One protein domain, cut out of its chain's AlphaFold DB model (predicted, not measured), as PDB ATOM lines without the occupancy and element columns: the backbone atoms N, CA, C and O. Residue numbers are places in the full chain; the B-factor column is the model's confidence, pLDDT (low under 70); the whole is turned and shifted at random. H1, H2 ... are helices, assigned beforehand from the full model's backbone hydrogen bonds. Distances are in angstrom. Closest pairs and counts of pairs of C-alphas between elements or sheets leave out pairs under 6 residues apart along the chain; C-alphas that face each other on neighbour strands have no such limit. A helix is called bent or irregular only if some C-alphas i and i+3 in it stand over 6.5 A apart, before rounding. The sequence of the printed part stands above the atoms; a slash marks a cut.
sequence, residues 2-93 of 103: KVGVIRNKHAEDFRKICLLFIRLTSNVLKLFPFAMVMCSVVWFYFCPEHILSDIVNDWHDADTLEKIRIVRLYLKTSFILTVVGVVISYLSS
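AT A GLANCE: This is residues 2 to 93 of the 103 residues of an uncharacterized protein of Escherichia coli (UniProt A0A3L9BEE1). A long, bent helix, H1, is crossed near its bend by a second long helix, H3, and the shorter helix H2 spans the gap between the far end of H1b and the start of H3. H1b, H2 and the first part of H3 make an open triangle, from which residues 2 to 23 of H1a stick out as a long arm. The printed part has 92 residues with three named helices, in the order H1, H2, H3, and no named strand; the class is all helix. It is extended, with a radius of gyration of the C-alphas of 20.7 A, and spans 70 by 30 by 15 A, a rod in outline.

HOW THE PARTS SIT: H1, residues 2 to 46, was assigned as one helix by its hydrogen bonds but is bent: C-alphas 30 and 33 are 6.8 A apart. Its arms, H1a, residues 2 to 30, and H1b, residues 33 to 46, stand at a steep tilt of 44 degrees. H1a touches H3, residues 64 to 91, with residues 24 to 28 alone, against 79 to 87 of H3. Their closest C-alphas, of Val 28 and Val 83, are 5.7 A apart, and they run opposite ways at a steep tilt of 55 degrees. H1b touches H3 with residues 35 to 39 alone, against 75 to 82 of H3; the closest C-alphas, of Met 36 and Ser 78, are 5.7 A apart. Those two are about perpendicular, but only just, at 72 degrees. H2, residues 49 to 61, is close to H1b but not clearly touching, with the closest C-alphas, of Phe 44 and Leu 52, 7.7 A apart and a steep tilt of 61 degrees, opposite ways. H2 and H3 are also close but not clearly touching: the closest C-alphas, of Trp 59 and Lys 67, are 7.0 A apart, at a steep tilt of 50 degrees, opposite ways. H1a and H2 are apart. In H1a, H1b, H2 and H3 every O i to N i+4 pair is within hydrogen-bond range.

IN THESE COORDINATES: H1a begins at C-alpha 2, (228.600, 118.196, 148.475), and measures 42.6 A from first to last C-alpha. H1b measures 20.3 A and ends at C-alpha 46, (214.427, 170.415, 116.981). H2 measures 18.5 A. H3 measures 40.7 A and ends at C-alpha 91, (227.548, 148.319, 131.299).

THE WHOLE: The two C-alphas farthest apart, of Lys 2 and His 50, are 71.2 A apart. The links from H1 to H2 and from H2 to H3 are tight, and the printed part has no cut. Residues 2 to 7 are under 70 in pLDDT; the mean of the printed part is 86.8.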
ATOM      1  N   LYS A   2     228.384 117.298 149.639       53.22
ATOM      2  CA  LYS A   2     228.600 118.196 148.475       53.22
ATOM      3  C   LYS A   2     227.320 118.728 147.793       53.22
ATOM      4  O   LYS A   2     227.293 119.882 147.386       53.22
ATOM      5  N   VAL A   3     226.246 117.935 147.718       56.44
ATOM      6  CA  VAL A   3     224.993 118.311 147.016       56.44
ATOM      7  C   VAL A   3     224.274 119.501 147.676       56.44
ATOM      8  O   VAL A   3     223.742 120.365 146.984       56.44
ATOM      9  N   GLY A   4     224.311 119.601 149.010       62.16
ATOM     10  CA  GLY A   4     223.719 120.729 149.744       62.16
ATOM     11  C   GLY A   4     224.455 122.056 149.520       62.16
ATOM     12  O   GLY A   4     223.812 123.094 149.393       62.16
ATOM     13  N   VAL A   5     225.786 122.011 149.397       61.81
ATOM     14  CA  VAL A   5     226.635 123.191 149.146       61.81
ATOM     15  C   VAL A   5     226.431 123.731 147.725       61.81
ATOM     16  O   VAL A   5     226.328 124.940 147.538       61.81
ATOM     17  N   ILE A   6     226.300 122.842 146.734       62.97
ATOM     18  CA  ILE A   6     226.035 123.217 145.334       62.97
ATOM     19  C   ILE A   6     224.672 123.918 145.214       62.97
ATOM     20  O   ILE A   6     224.576 124.996 144.632       62.97
ATOM     21  N   ARG A   7     223.630 123.364 145.848       63.97
ATOM     22  CA  ARG A   7     222.280 123.949 145.858       63.97
ATOM     23  C   ARG A   7     222.227 125.319 146.547       63.97
ATOM     24  O   ARG A   7     221.508 126.195 146.077       63.97
ATOM     25  N   ASN A   8     223.010 125.524 147.610       72.69
ATOM     26  CA  ASN A   8     223.110 126.827 148.277       72.69
ATOM     27  C   ASN A   8     223.785 127.880 147.378       72.69
ATOM     28  O   ASN A   8     223.293 128.997 147.252       72.69
ATOM     29  N   LYS A   9     224.850 127.502 146.657       75.12
ATOM     30  CA  LYS A   9     225.536 128.397 145.712       75.12
ATOM     31  C   LYS A   9     224.617 128.866 144.575       75.12
ATOM     32  O   LYS A   9     224.566 130.057 144.286       75.12
ATOM     33  N   HIS A  10     223.836 127.958 143.985       76.44
ATOM     34  CA  HIS A  10     222.851 128.326 142.960       76.44
ATOM     35  C   HIS A  10     221.758 129.260 143.497       76.44
ATOM     36  O   HIS A  10     221.342 130.177 142.793       76.44
ATOM     37  N   ALA A  11     221.315 129.061 144.743       80.81
ATOM     38  CA  ALA A  11     220.332 129.935 145.378       80.81
ATOM     39  C   ALA A  11     220.890 131.351 145.624       80.81
ATOM     40  O   ALA A  11     220.190 132.341 145.405       80.81
ATOM     41  N   GLU A  12     222.158 131.466 146.026       83.06
ATOM     42  CA  GLU A  12     222.824 132.761 146.192       83.06
ATOM     43  C   GLU A  12     223.023 133.502 144.867       83.06
ATOM     44  O   GLU A  12     222.768 134.708 144.794       83.06
ATOM     45  N   ASP A  13     223.448 132.798 143.818       84.62
ATOM     46  CA  ASP A  13     223.623 133.388 142.491       84.62
ATOM     47  C   ASP A  13     222.276 133.834 141.905       84.62
ATOM     48  O   ASP A  13     222.160 134.956 141.406       84.62
ATOM     49  N   PHE A  14     221.222 133.031 142.076       83.81
ATOM     50  CA  PHE A  14     219.860 133.422 141.717       83.81
ATOM     51  C   PHE A  14     219.410 134.682 142.473       83.81
ATOM     52  O   PHE A  14     218.919 135.632 141.862       83.81
ATOM     53  N   ARG A  15     219.661 134.756 143.789       87.12
ATOM     54  CA  ARG A  15     219.332 135.942 144.597       87.12
ATOM     55  C   ARG A  15     220.053 137.194 144.093       87.12
ATOM     56  O   ARG A  15     219.442 138.261 144.033       87.12
ATOM     57  N   LYS A  16     221.331 137.086 143.717       85.88
ATOM     58  CA  LYS A  16     222.100 138.204 143.142       85.88
ATOM     59  C   LYS A  16     221.503 138.675 141.817       85.88
ATOM     60  O   LYS A  16     221.357 139.881 141.631       85.88
ATOM     61  N   ILE A  17     221.119 137.750 140.936       86.25
ATOM     62  CA  ILE A  17     220.483 138.077 139.650       86.25
ATOM     63  C   ILE A  17     219.143 138.785 139.879       86.25
ATOM     64  O   ILE A  17     218.908 139.842 139.294       86.25
ATOM     65  N   CYS A  18     218.295 138.282 140.781       85.69
ATOM     66  CA  CYS A  18     217.032 138.940 141.123       85.69
ATOM     67  C   CYS A  18     217.249 140.351 141.682       85.69
ATOM     68  O   CYS A  18     216.561 141.286 141.276       85.69
ATOM     69  N   LEU A  19     218.226 140.537 142.576       86.75
ATOM     70  CA  LEU A  19     218.555 141.857 143.123       86.75
ATOM     71  C   LEU A  19     219.052 142.826 142.044       86.75
ATOM     72  O   LEU A  19     218.693 144.005 142.065       86.75
ATOM     73  N   LEU A  20     219.853 142.341 141.093       86.00
ATOM     74  CA  LEU A  20     220.286 143.127 139.940       86.00
ATOM     75  C   LEU A  20     219.098 143.529 139.069       86.00
ATOM     76  O   LEU A  20     218.975 144.703 138.728       86.00
ATOM     77  N   PHE A  21     218.195 142.593 138.777       86.19
ATOM     78  CA  PHE A  21     216.990 142.863 137.999       86.19
ATOM     79  C   PHE A  21     216.089 143.901 138.683       86.19
ATOM     80  O   PHE A  21     215.689 144.878 138.055       86.19
ATOM     81  N   ILE A  22     215.836 143.757 139.987       88.38
ATOM     82  CA  ILE A  22     215.043 144.720 140.769       88.38
ATOM     83  C   ILE A  22     215.696 146.107 140.744       88.38
ATOM     84  O   ILE A  22     215.014 147.111 140.541       88.38
ATOM     85  N   ARG A  23     217.023 146.181 140.912       88.31
ATOM     86  CA  ARG A  23     217.759 147.451 140.871       88.31
ATOM     87  C   ARG A  23     217.687 148.108 139.490       88.31
ATOM     88  O   ARG A  23     217.455 149.313 139.421       88.31
ATOM     89  N   LEU A  24     217.874 147.343 138.414       88.12
ATOM     90  CA  LEU A  24     217.777 147.849 137.042       88.12
ATOM     91  C   LEU A  24     216.368 148.368 136.753       88.12
ATOM     92  O   LEU A  24     216.222 149.511 136.331       88.12
ATOM     93  N   THR A  25     215.340 147.586 137.081       88.00
ATOM     94  CA  THR A  25     213.938 147.991 136.921       88.00
ATOM     95  C   THR A  25     213.618 149.245 137.732       88.00
ATOM     96  O   THR A  25     212.988 150.160 137.212       88.00
ATOM     97  N   SER A  26     214.106 149.358 138.972       90.50
ATOM     98  CA  SER A  26     213.926 150.571 139.781       90.50
ATOM     99  C   SER A  26     214.570 151.801 139.136       90.50
ATOM    100  O   SER A  26     213.960 152.869 139.107       90.50
ATOM    101  N   ASN A  27     215.774 151.659 138.577       90.75
ATOM    102  CA  ASN A  27     216.446 152.751 137.877       90.75
ATOM    103  C   ASN A  27     215.697 153.157 136.602       90.75
ATOM    104  O   ASN A  27     215.515 154.349 136.373       90.75
ATOM    105  N   VAL A  28     215.214 152.187 135.817       91.06
ATOM    106  CA  VAL A  28     214.373 152.448 134.637       91.06
ATOM    107  C   VAL A  28     213.117 153.208 135.040       91.06
ATOM    108  O   VAL A  28     212.843 154.256 134.472       91.06
ATOM    109  N   LEU A  29     212.384 152.741 136.052       90.62
ATOM    110  CA  LEU A  29     211.149 153.393 136.492       90.62
ATOM    111  C   LEU A  29     211.383 154.812 137.025       90.62
ATOM    112  O   LEU A  29     210.531 155.673 136.835       90.62
ATOM    113  N   LYS A  30     212.533 155.078 137.655       91.19
ATOM    114  CA  LYS A  30     212.910 156.432 138.097       91.19
ATOM    115  C   LYS A  30     213.248 157.361 136.934       91.19
ATOM    116  O   LYS A  30     212.892 158.533 136.974       91.19
ATOM    117  N   LEU A  31     213.949 156.854 135.921       91.44
ATOM    118  CA  LEU A  31     214.389 157.641 134.768       91.44
ATOM    119  C   LEU A  31     213.303 157.788 133.701       91.44
ATOM    120  O   LEU A  31     213.343 158.741 132.934       91.44
ATOM    121  N   PHE A  32     212.325 156.887 133.662       90.25
ATOM    122  CA  PHE A  32     211.299 156.854 132.627       90.25
ATOM    123  C   PHE A  32     210.459 158.143 132.546       90.25
ATOM    124  O   PHE A  32     210.345 158.683 131.447       90.25
ATOM    125  N   PRO A  33     209.937 158.714 133.655       90.88
ATOM    126  CA  PRO A  33     209.225 159.993 133.609       90.88
ATOM    127  C   PRO A  33     210.087 161.131 133.066       90.88
ATOM    128  O   PRO A  33     209.629 161.922 132.247       90.88
ATOM    129  N   PHE A  34     211.354 161.176 133.481       90.06
ATOM    130  CA  PHE A  34     212.308 162.166 132.996       90.06
ATOM    131  C   PHE A  34     212.578 161.993 131.496       90.06
ATOM    132  O   PHE A  34     212.525 162.962 130.745       90.06
ATOM    133  N   ALA A  35     212.800 160.758 131.043       89.81
ATOM    134  CA  ALA A  35     213.032 160.446 129.640       89.81
ATOM    135  C   ALA A  35     211.833 160.820 128.762       89.81
ATOM    136  O   ALA A  35     212.046 161.398 127.703       89.81
ATOM    137  N   MET A  36     210.595 160.566 129.205       92.00
ATOM    138  CA  MET A  36     209.397 161.009 128.479       92.00
ATOM    139  C   MET A  36     209.417 162.526 128.256       92.00
ATOM    140  O   MET A  36     209.354 162.991 127.119       92.00
ATOM    141  N   VAL A  37     209.594 163.306 129.327       92.38
ATOM    142  CA  VAL A  37     209.615 164.773 129.231       92.38
ATOM    143  C   VAL A  37     210.745 165.248 128.321       92.38
ATOM    144  O   VAL A  37     210.501 166.025 127.402       92.38
ATOM    145  N   MET A  38     211.965 164.747 128.520       91.31
ATOM    146  CA  MET A  38     213.118 165.174 127.728       91.31
ATOM    147  C   MET A  38     213.000 164.774 126.256       91.31
ATOM    148  O   MET A  38     213.357 165.573 125.397       91.31
ATOM    149  N   CYS A  39     212.468 163.587 125.943       88.38
ATOM    150  CA  CYS A  39     212.233 163.173 124.558       88.38
ATOM    151  C   CYS A  39     211.252 164.113 123.861       88.38
ATOM    152  O   CYS A  39     211.501 164.509 122.726       88.38
ATOM    153  N   SER A  40     210.179 164.507 124.549       88.69
ATOM    154  CA  SER A  40     209.244 165.495 124.015       88.69
ATOM    155  C   SER A  40     209.918 166.850 123.833       88.69
ATOM    156  O   SER A  40     209.839 167.413 122.752       88.69
ATOM    157  N   VAL A  41     210.638 167.357 124.837       91.31
ATOM    158  CA  VAL A  41     211.332 168.654 124.740       91.31
ATOM    159  C   VAL A  41     212.298 168.678 123.558       91.31
ATOM    160  O   VAL A  41     212.260 169.612 122.768       91.31
ATOM    161  N   VAL A  42     213.123 167.641 123.400       89.50
ATOM    162  CA  VAL A  42     214.051 167.516 122.269       89.50
ATOM    163  C   VAL A  42     213.278 167.473 120.952       89.50
ATOM    164  O   VAL A  42     213.611 168.212 120.032       89.50
ATOM    165  N   TRP A  43     212.220 166.665 120.862       85.38
ATOM    166  CA  TRP A  43     211.406 166.587 119.652       85.38
ATOM    167  C   TRP A  43     210.818 167.948 119.270       85.38
ATOM    168  O   TRP A  43     211.042 168.411 118.160       85.38
ATOM    169  N   PHE A  44     210.137 168.627 120.194       87.38
ATOM    170  CA  PHE A  44     209.529 169.936 119.945       87.38
ATOM    171  C   PHE A  44     210.562 171.037 119.677       87.38
ATOM    172  O   PHE A  44     210.282 171.941 118.901       87.38
ATOM    173  N   TYR A  45     211.745 170.969 120.292       90.19
ATOM    174  CA  TYR A  45     212.795 171.970 120.099       90.19
ATOM    175  C   TYR A  45     213.474 171.861 118.728       90.19
ATOM    176  O   TYR A  45     213.791 172.878 118.119       90.19
ATOM    177  N   PHE A  46     213.720 170.639 118.247       90.44
ATOM    178  CA  PHE A  46     214.427 170.415 116.981       90.44
ATOM    179  C   PHE A  46     213.499 170.231 115.774       90.44
ATOM    180  O   PHE A  46     213.971 170.290 114.639       90.44
ATOM    181  N   CYS A  47     212.205 169.978 115.981       89.31
ATOM    182  CA  CYS A  47     211.259 169.780 114.888       89.31
ATOM    183  C   CYS A  47     210.904 171.125 114.221       89.31
ATOM    184  O   CYS A  47     210.493 172.057 114.912       89.31
ATOM    185  N   PRO A  48     211.036 171.246 112.887       92.62
ATOM    186  CA  PRO A  48     210.585 172.422 112.150       92.62
ATOM    187  C   PRO A  48     209.090 172.704 112.345       92.62
ATOM    188  O   PRO A  48     208.275 171.783 112.352       92.62
ATOM    189  N   GLU A  49     208.720 173.987 112.400       91.00
ATOM    190  CA  GLU A  49     207.339 174.427 112.667       91.00
ATOM    191  C   GLU A  49     206.308 173.853 111.684       91.00
ATOM    192  O   GLU A  49     205.215 173.479 112.100       91.00
ATOM    193  N   HIS A  50     206.657 173.727 110.399       90.50
ATOM    194  CA  HIS A  50     205.756 173.163 109.387       90.50
ATOM    195  C   HIS A  50     205.438 171.686 109.657       90.50
ATOM    196  O   HIS A  50     204.277 171.299 109.627       90.50
ATOM    197  N   ILE A  51     206.444 170.885 110.028       89.75
ATOM    198  CA  ILE A  51     206.249 169.473 110.389       89.75
ATOM    199  C   ILE A  51     205.380 169.372 111.641       89.75
ATOM    200  O   ILE A  51     204.497 168.522 111.729       89.75
ATOM    201  N   LEU A  52     205.622 170.248 112.618       88.19
ATOM    202  CA  LEU A  52     204.848 170.268 113.849       88.19
ATOM    203  C   LEU A  52     203.377 170.618 113.581       88.19
ATOM    204  O   LEU A  52     202.489 169.977 114.137       88.19
ATOM    205  N   SER A  53     203.132 171.598 112.708       89.88
ATOM    206  CA  SER A  53     201.790 171.991 112.274       89.88
ATOM    207  C   SER A  53     201.072 170.853 111.554       89.88
ATOM    208  O   SER A  53     199.918 170.578 111.874       89.88
ATOM    209  N   ASP A  54     201.746 170.168 110.629       90.94
ATOM    210  CA  ASP A  54     201.168 169.038 109.896       90.94
ATOM    211  C   ASP A  54     200.784 167.904 110.853       90.94
ATOM    212  O   ASP A  54     199.653 167.431 110.831       90.94
ATOM    213  N   ILE A  55     201.672 167.547 111.790       87.62
ATOM    214  CA  ILE A  55     201.392 166.524 112.810       87.62
ATOM    215  C   ILE A  55     200.201 166.921 113.692       87.62
ATOM    216  O   ILE A  55     199.400 166.064 114.062       87.62
ATOM    217  N   VAL A  56     200.089 168.195 114.079       89.00
ATOM    218  CA  VAL A  56     198.979 168.675 114.915       89.00
ATOM    219  C   VAL A  56     197.660 168.665 114.142       89.00
ATOM    220  O   VAL A  56     196.637 168.306 114.728       89.00
ATOM    221  N   ASN A  57     197.675 169.008 112.855       90.38
ATOM    222  CA  ASN A  57     196.498 168.947 111.990       90.38
ATOM    223  C   ASN A  57     196.047 167.494 111.776       90.38
ATOM    224  O   ASN A  57     194.895 167.173 112.063       90.38
ATOM    225  N   ASP A  58     196.973 166.598 111.420       88.62
ATOM    226  CA  ASP A  58     196.709 165.157 111.300       88.62
ATOM    227  C   ASP A  58     196.180 164.581 112.618       88.62
ATOM    228  O   ASP A  58     195.247 163.779 112.649       88.62
ATOM    229  N   TRP A  59     196.752 165.018 113.743       88.00
ATOM    230  CA  TRP A  59     196.259 164.642 115.058       88.00
ATOM    231  C   TRP A  59     194.851 165.172 115.310       88.00
ATOM    232  O   TRP A  59     194.053 164.472 115.923       88.00
ATOM    233  N   HIS A  60     194.523 166.397 114.904       89.62
ATOM    234  CA  HIS A  60     193.192 166.954 115.122       89.62
ATOM    235  C   HIS A  60     192.124 166.082 114.456       89.62
ATOM    236  O   HIS A  60     191.180 165.666 115.141       89.62
ATOM    237  N   ASP A  61     192.371 165.705 113.202       90.75
ATOM    238  CA  ASP A  61     191.462 164.931 112.355       90.75
ATOM    239  C   ASP A  61     191.448 163.424 112.672       90.75
ATOM    240  O   ASP A  61     190.490 162.730 112.333       90.75
ATOM    241  N   ALA A  62     192.466 162.911 113.371       89.31
ATOM    242  CA  ALA A  62     192.559 161.500 113.735       89.31
ATOM    243  C   ALA A  62     191.467 161.038 114.715       89.31
ATOM    244  O   ALA A  62     191.096 161.727 115.681       89.31
ATOM    245  N   ASP A  63     191.040 159.785 114.551       93.12
ATOM    246  CA  ASP A  63     190.079 159.143 115.441       93.12
ATOM    247  C   ASP A  63     190.629 158.975 116.865       93.12
ATOM    248  O   ASP A  63     191.828 158.808 117.106       93.12
ATOM    249  N   THR A  64     189.729 158.909 117.851       91.44
ATOM    250  CA  THR A  64     190.103 158.672 119.262       91.44
ATOM    251  C   THR A  64     190.937 157.394 119.428       91.44
ATOM    252  O   THR A  64     191.868 157.347 120.233       91.44
ATOM    253  N   LEU A  65     190.643 156.351 118.646       92.62
ATOM    254  CA  LEU A  65     191.398 155.099 118.677       92.62
ATOM    255  C   LEU A  65     192.837 155.281 118.170       92.62
ATOM    256  O   LEU A  65     193.776 154.740 118.761       92.62
ATOM    257  N   GLU A  66     193.017 156.051 117.099       89.38
ATOM    258  CA  GLU A  66     194.329 156.344 116.520       89.38
ATOM    259  C   GLU A  66     195.162 157.207 117.463       89.38
ATOM    260  O   GLU A  66     196.317 156.876 117.746       89.38
ATOM    261  N   LYS A  67     194.533 158.215 118.076       89.19
ATOM    262  CA  LYS A  67     195.125 159.033 119.138       89.19
ATOM    263  C   LYS A  67     195.662 158.172 120.284       89.19
ATOM    264  O   LYS A  67     196.832 158.275 120.666       89.19
ATOM    265  N   ILE A  68     194.846 157.246 120.794       92.38
ATOM    266  CA  ILE A  68     195.255 156.302 121.850       92.38
ATOM    267  C   ILE A  68     196.416 155.416 121.381       92.38
ATOM    268  O   ILE A  68     197.340 155.135 122.155       92.38
ATOM    269  N   ARG A  69     196.392 154.961 120.125       91.62
ATOM    270  CA  ARG A  69     197.441 154.108 119.555       91.62
ATOM    271  C   ARG A  69     198.780 154.837 119.479       91.62
ATOM    272  O   ARG A  69     199.790 154.248 119.866       91.62
ATOM    273  N   ILE A  70     198.784 156.096 119.050       89.12
ATOM    274  CA  ILE A  70     199.979 156.947 118.981       89.12
ATOM    275  C   ILE A  70     200.533 157.213 120.384       89.12
ATOM    276  O   ILE A  70     201.719 156.987 120.615       89.12
ATOM    277  N   VAL A  71     199.689 157.586 121.354       90.88
ATOM    278  CA  VAL A  71     200.124 157.788 122.751       90.88
ATOM    279  C   VAL A  71     200.745 156.511 123.314       90.88
ATOM    280  O   VAL A  71     201.823 156.538 123.910       90.88
ATOM    281  N   ARG A  72     200.113 155.357 123.079       93.50
ATOM    282  CA  ARG A  72     200.651 154.061 123.508       93.50
ATOM    283  C   ARG A  72     201.988 153.747 122.834       93.50
ATOM    284  O   ARG A  72     202.866 153.186 123.488       93.50
ATOM    285  N   LEU A  73     202.140 154.069 121.550       92.69
ATOM    286  CA  LEU A  73     203.391 153.883 120.820       92.69
ATOM    287  C   LEU A  73     204.497 154.759 121.417       92.69
ATOM    288  O   LEU A  73     205.562 154.244 121.738       92.69
ATOM    289  N   TYR A  74     204.211 156.037 121.661       90.88
ATOM    290  CA  TYR A  74     205.136 156.975 122.294       90.88
ATOM    291  C   TYR A  74     205.603 156.491 123.677       90.88
ATOM    292  O   TYR A  74     206.806 156.472 123.954       90.88
ATOM    293  N   LEU A  75     204.677 156.024 124.524       92.75
ATOM    294  CA  LEU A  75     205.010 155.477 125.844       92.75
ATOM    295  C   LEU A  75     205.904 154.236 125.736       92.75
ATOM    296  O   LEU A  75     206.893 154.122 126.461       92.75
ATOM    297  N   LYS A  76     205.594 153.319 124.807       92.69
ATOM    298  CA  LYS A  76     206.419 152.127 124.554       92.69
ATOM    299  C   LYS A  76     207.825 152.502 124.096       92.69
ATOM    300  O   LYS A  76     208.791 151.967 124.632       92.69
ATOM    301  N   THR A  77     207.945 153.422 123.143       91.25
ATOM    302  CA  THR A  77     209.238 153.868 122.613       91.25
ATOM    303  C   THR A  77     210.074 154.550 123.691       91.25
ATOM    304  O   THR A  77     211.230 154.185 123.885       91.25
ATOM    305  N   SER A  78     209.476 155.463 124.463       91.81
ATOM    306  CA  SER A  78     210.151 156.142 125.578       91.81
ATOM    307  C   SER A  78     210.620 155.150 126.648       91.81
ATOM    308  O   SER A  78     211.713 155.284 127.205       91.81
ATOM    309  N   PHE A  79     209.827 154.106 126.909       91.38
ATOM    310  CA  PHE A  79     210.188 153.054 127.855       91.38
ATOM    311  C   PHE A  79     211.379 152.234 127.355       91.38
ATOM    312  O   PHE A  79     212.350 152.065 128.091       91.38
ATOM    313  N   ILE A  80     211.346 151.783 126.096       93.19
ATOM    314  CA  ILE A  80     212.456 151.045 125.473       93.19
ATOM    315  C   ILE A  80     213.735 151.885 125.501       93.19
ATOM    316  O   ILE A  80     214.780 151.384 125.914       93.19
ATOM    317  N   LEU A  81     213.653 153.169 125.139       92.50
ATOM    318  CA  LEU A  81     214.802 154.071 125.160       92.50
ATOM    319  C   LEU A  81     215.386 154.218 126.573       92.50
ATOM    320  O   LEU A  81     216.603 154.164 126.748       92.50
ATOM    321  N   THR A  82     214.529 154.320 127.592       93.00
ATOM    322  CA  THR A  82     214.959 154.370 128.998       93.00
ATOM    323  C   THR A  82     215.652 153.076 129.422       93.00
ATOM    324  O   THR A  82     216.707 153.120 130.053       93.00
ATOM    325  N   VAL A  83     215.086 151.915 129.067       90.94
ATOM    326  CA  VAL A  83     215.686 150.602 129.355       90.94
ATOM    327  C   VAL A  83     217.070 150.505 128.724       90.94
ATOM    328  O   VAL A  83     218.032 150.186 129.420       90.94
ATOM    329  N   VAL A  84     217.190 150.838 127.438       92.25
ATOM    330  CA  VAL A  84     218.468 150.829 126.715       92.25
ATOM    331  C   VAL A  84     219.468 151.781 127.374       92.25
ATOM    332  O   VAL A  84     220.592 151.373 127.656       92.25
ATOM    333  N   GLY A  85     219.054 153.005 127.710       90.25
ATOM    334  CA  GLY A  85     219.910 153.981 128.386       90.25
ATOM    335  C   GLY A  85     220.421 153.497 129.748       90.25
ATOM    336  O   GLY A  85     221.609 153.633 130.049       90.25
ATOM    337  N   VAL A  86     219.561 152.872 130.558       90.00
ATOM    338  CA  VAL A  86     219.955 152.297 131.856       90.00
ATOM    339  C   VAL A  86     220.890 151.105 131.683       90.00
ATOM    340  O   VAL A  86     221.858 150.991 132.433       90.00
ATOM    341  N   VAL A  87     220.641 150.234 130.700       87.69
ATOM    342  CA  VAL A  87     221.503 149.078 130.407       87.69
ATOM    343  C   VAL A  87     222.887 149.542 129.958       87.69
ATOM    344  O   VAL A  87     223.880 149.081 130.514       87.69
ATOM    345  N   ILE A  88     222.965 150.494 129.025       87.94
ATOM    346  CA  ILE A  88     224.237 151.082 128.579       87.94
ATOM    347  C   ILE A  88     224.963 151.724 129.763       87.94
ATOM    348  O   ILE A  88     226.132 151.433 129.998       87.94
ATOM    349  N   SER A  89     224.265 152.533 130.567       86.44
ATOM    350  CA  SER A  89     224.852 153.174 131.754       86.44
ATOM    351  C   SER A  89     225.367 152.156 132.773       86.44
ATOM    352  O   SER A  89     226.388 152.375 133.421       86.44
ATOM    353  N   TYR A  90     224.667 151.031 132.921       84.25
ATOM    354  CA  TYR A  90     225.081 149.942 133.793       84.25
ATOM    355  C   TYR A  90     226.328 149.222 133.261       84.25
ATOM    356  O   TYR A  90     227.240 148.961 134.044       84.25
ATOM    357  N   LEU A  91     226.390 148.943 131.954       82.81
ATOM    358  CA  LEU A  91     227.548 148.319 131.299       82.81
ATOM    359  C   LEU A  91     228.796 149.211 131.356       82.81
ATOM    360  O   LEU A  91     229.890 148.707 131.591       82.81
ATOM    361  N   SER A  92     228.627 150.527 131.201       79.62
ATOM    362  CA  SER A  92     229.712 151.513 131.283       79.62
ATOM    363  C   SER A  92     230.156 151.832 132.715       79.62
ATOM    364  O   SER A  92     231.134 152.547 132.915       79.62
ATOM    365  N   SER A  93     229.438 151.349 133.733       76.44
ATOM    366  CA  SER A  93     229.780 151.600 135.133       76.44
ATOM    367  C   SER A  93     230.974 150.744 135.576       76.44
ATOM    368  O   SER A  93     231.080 149.571 135.212       76.44
TER     369      SER A  93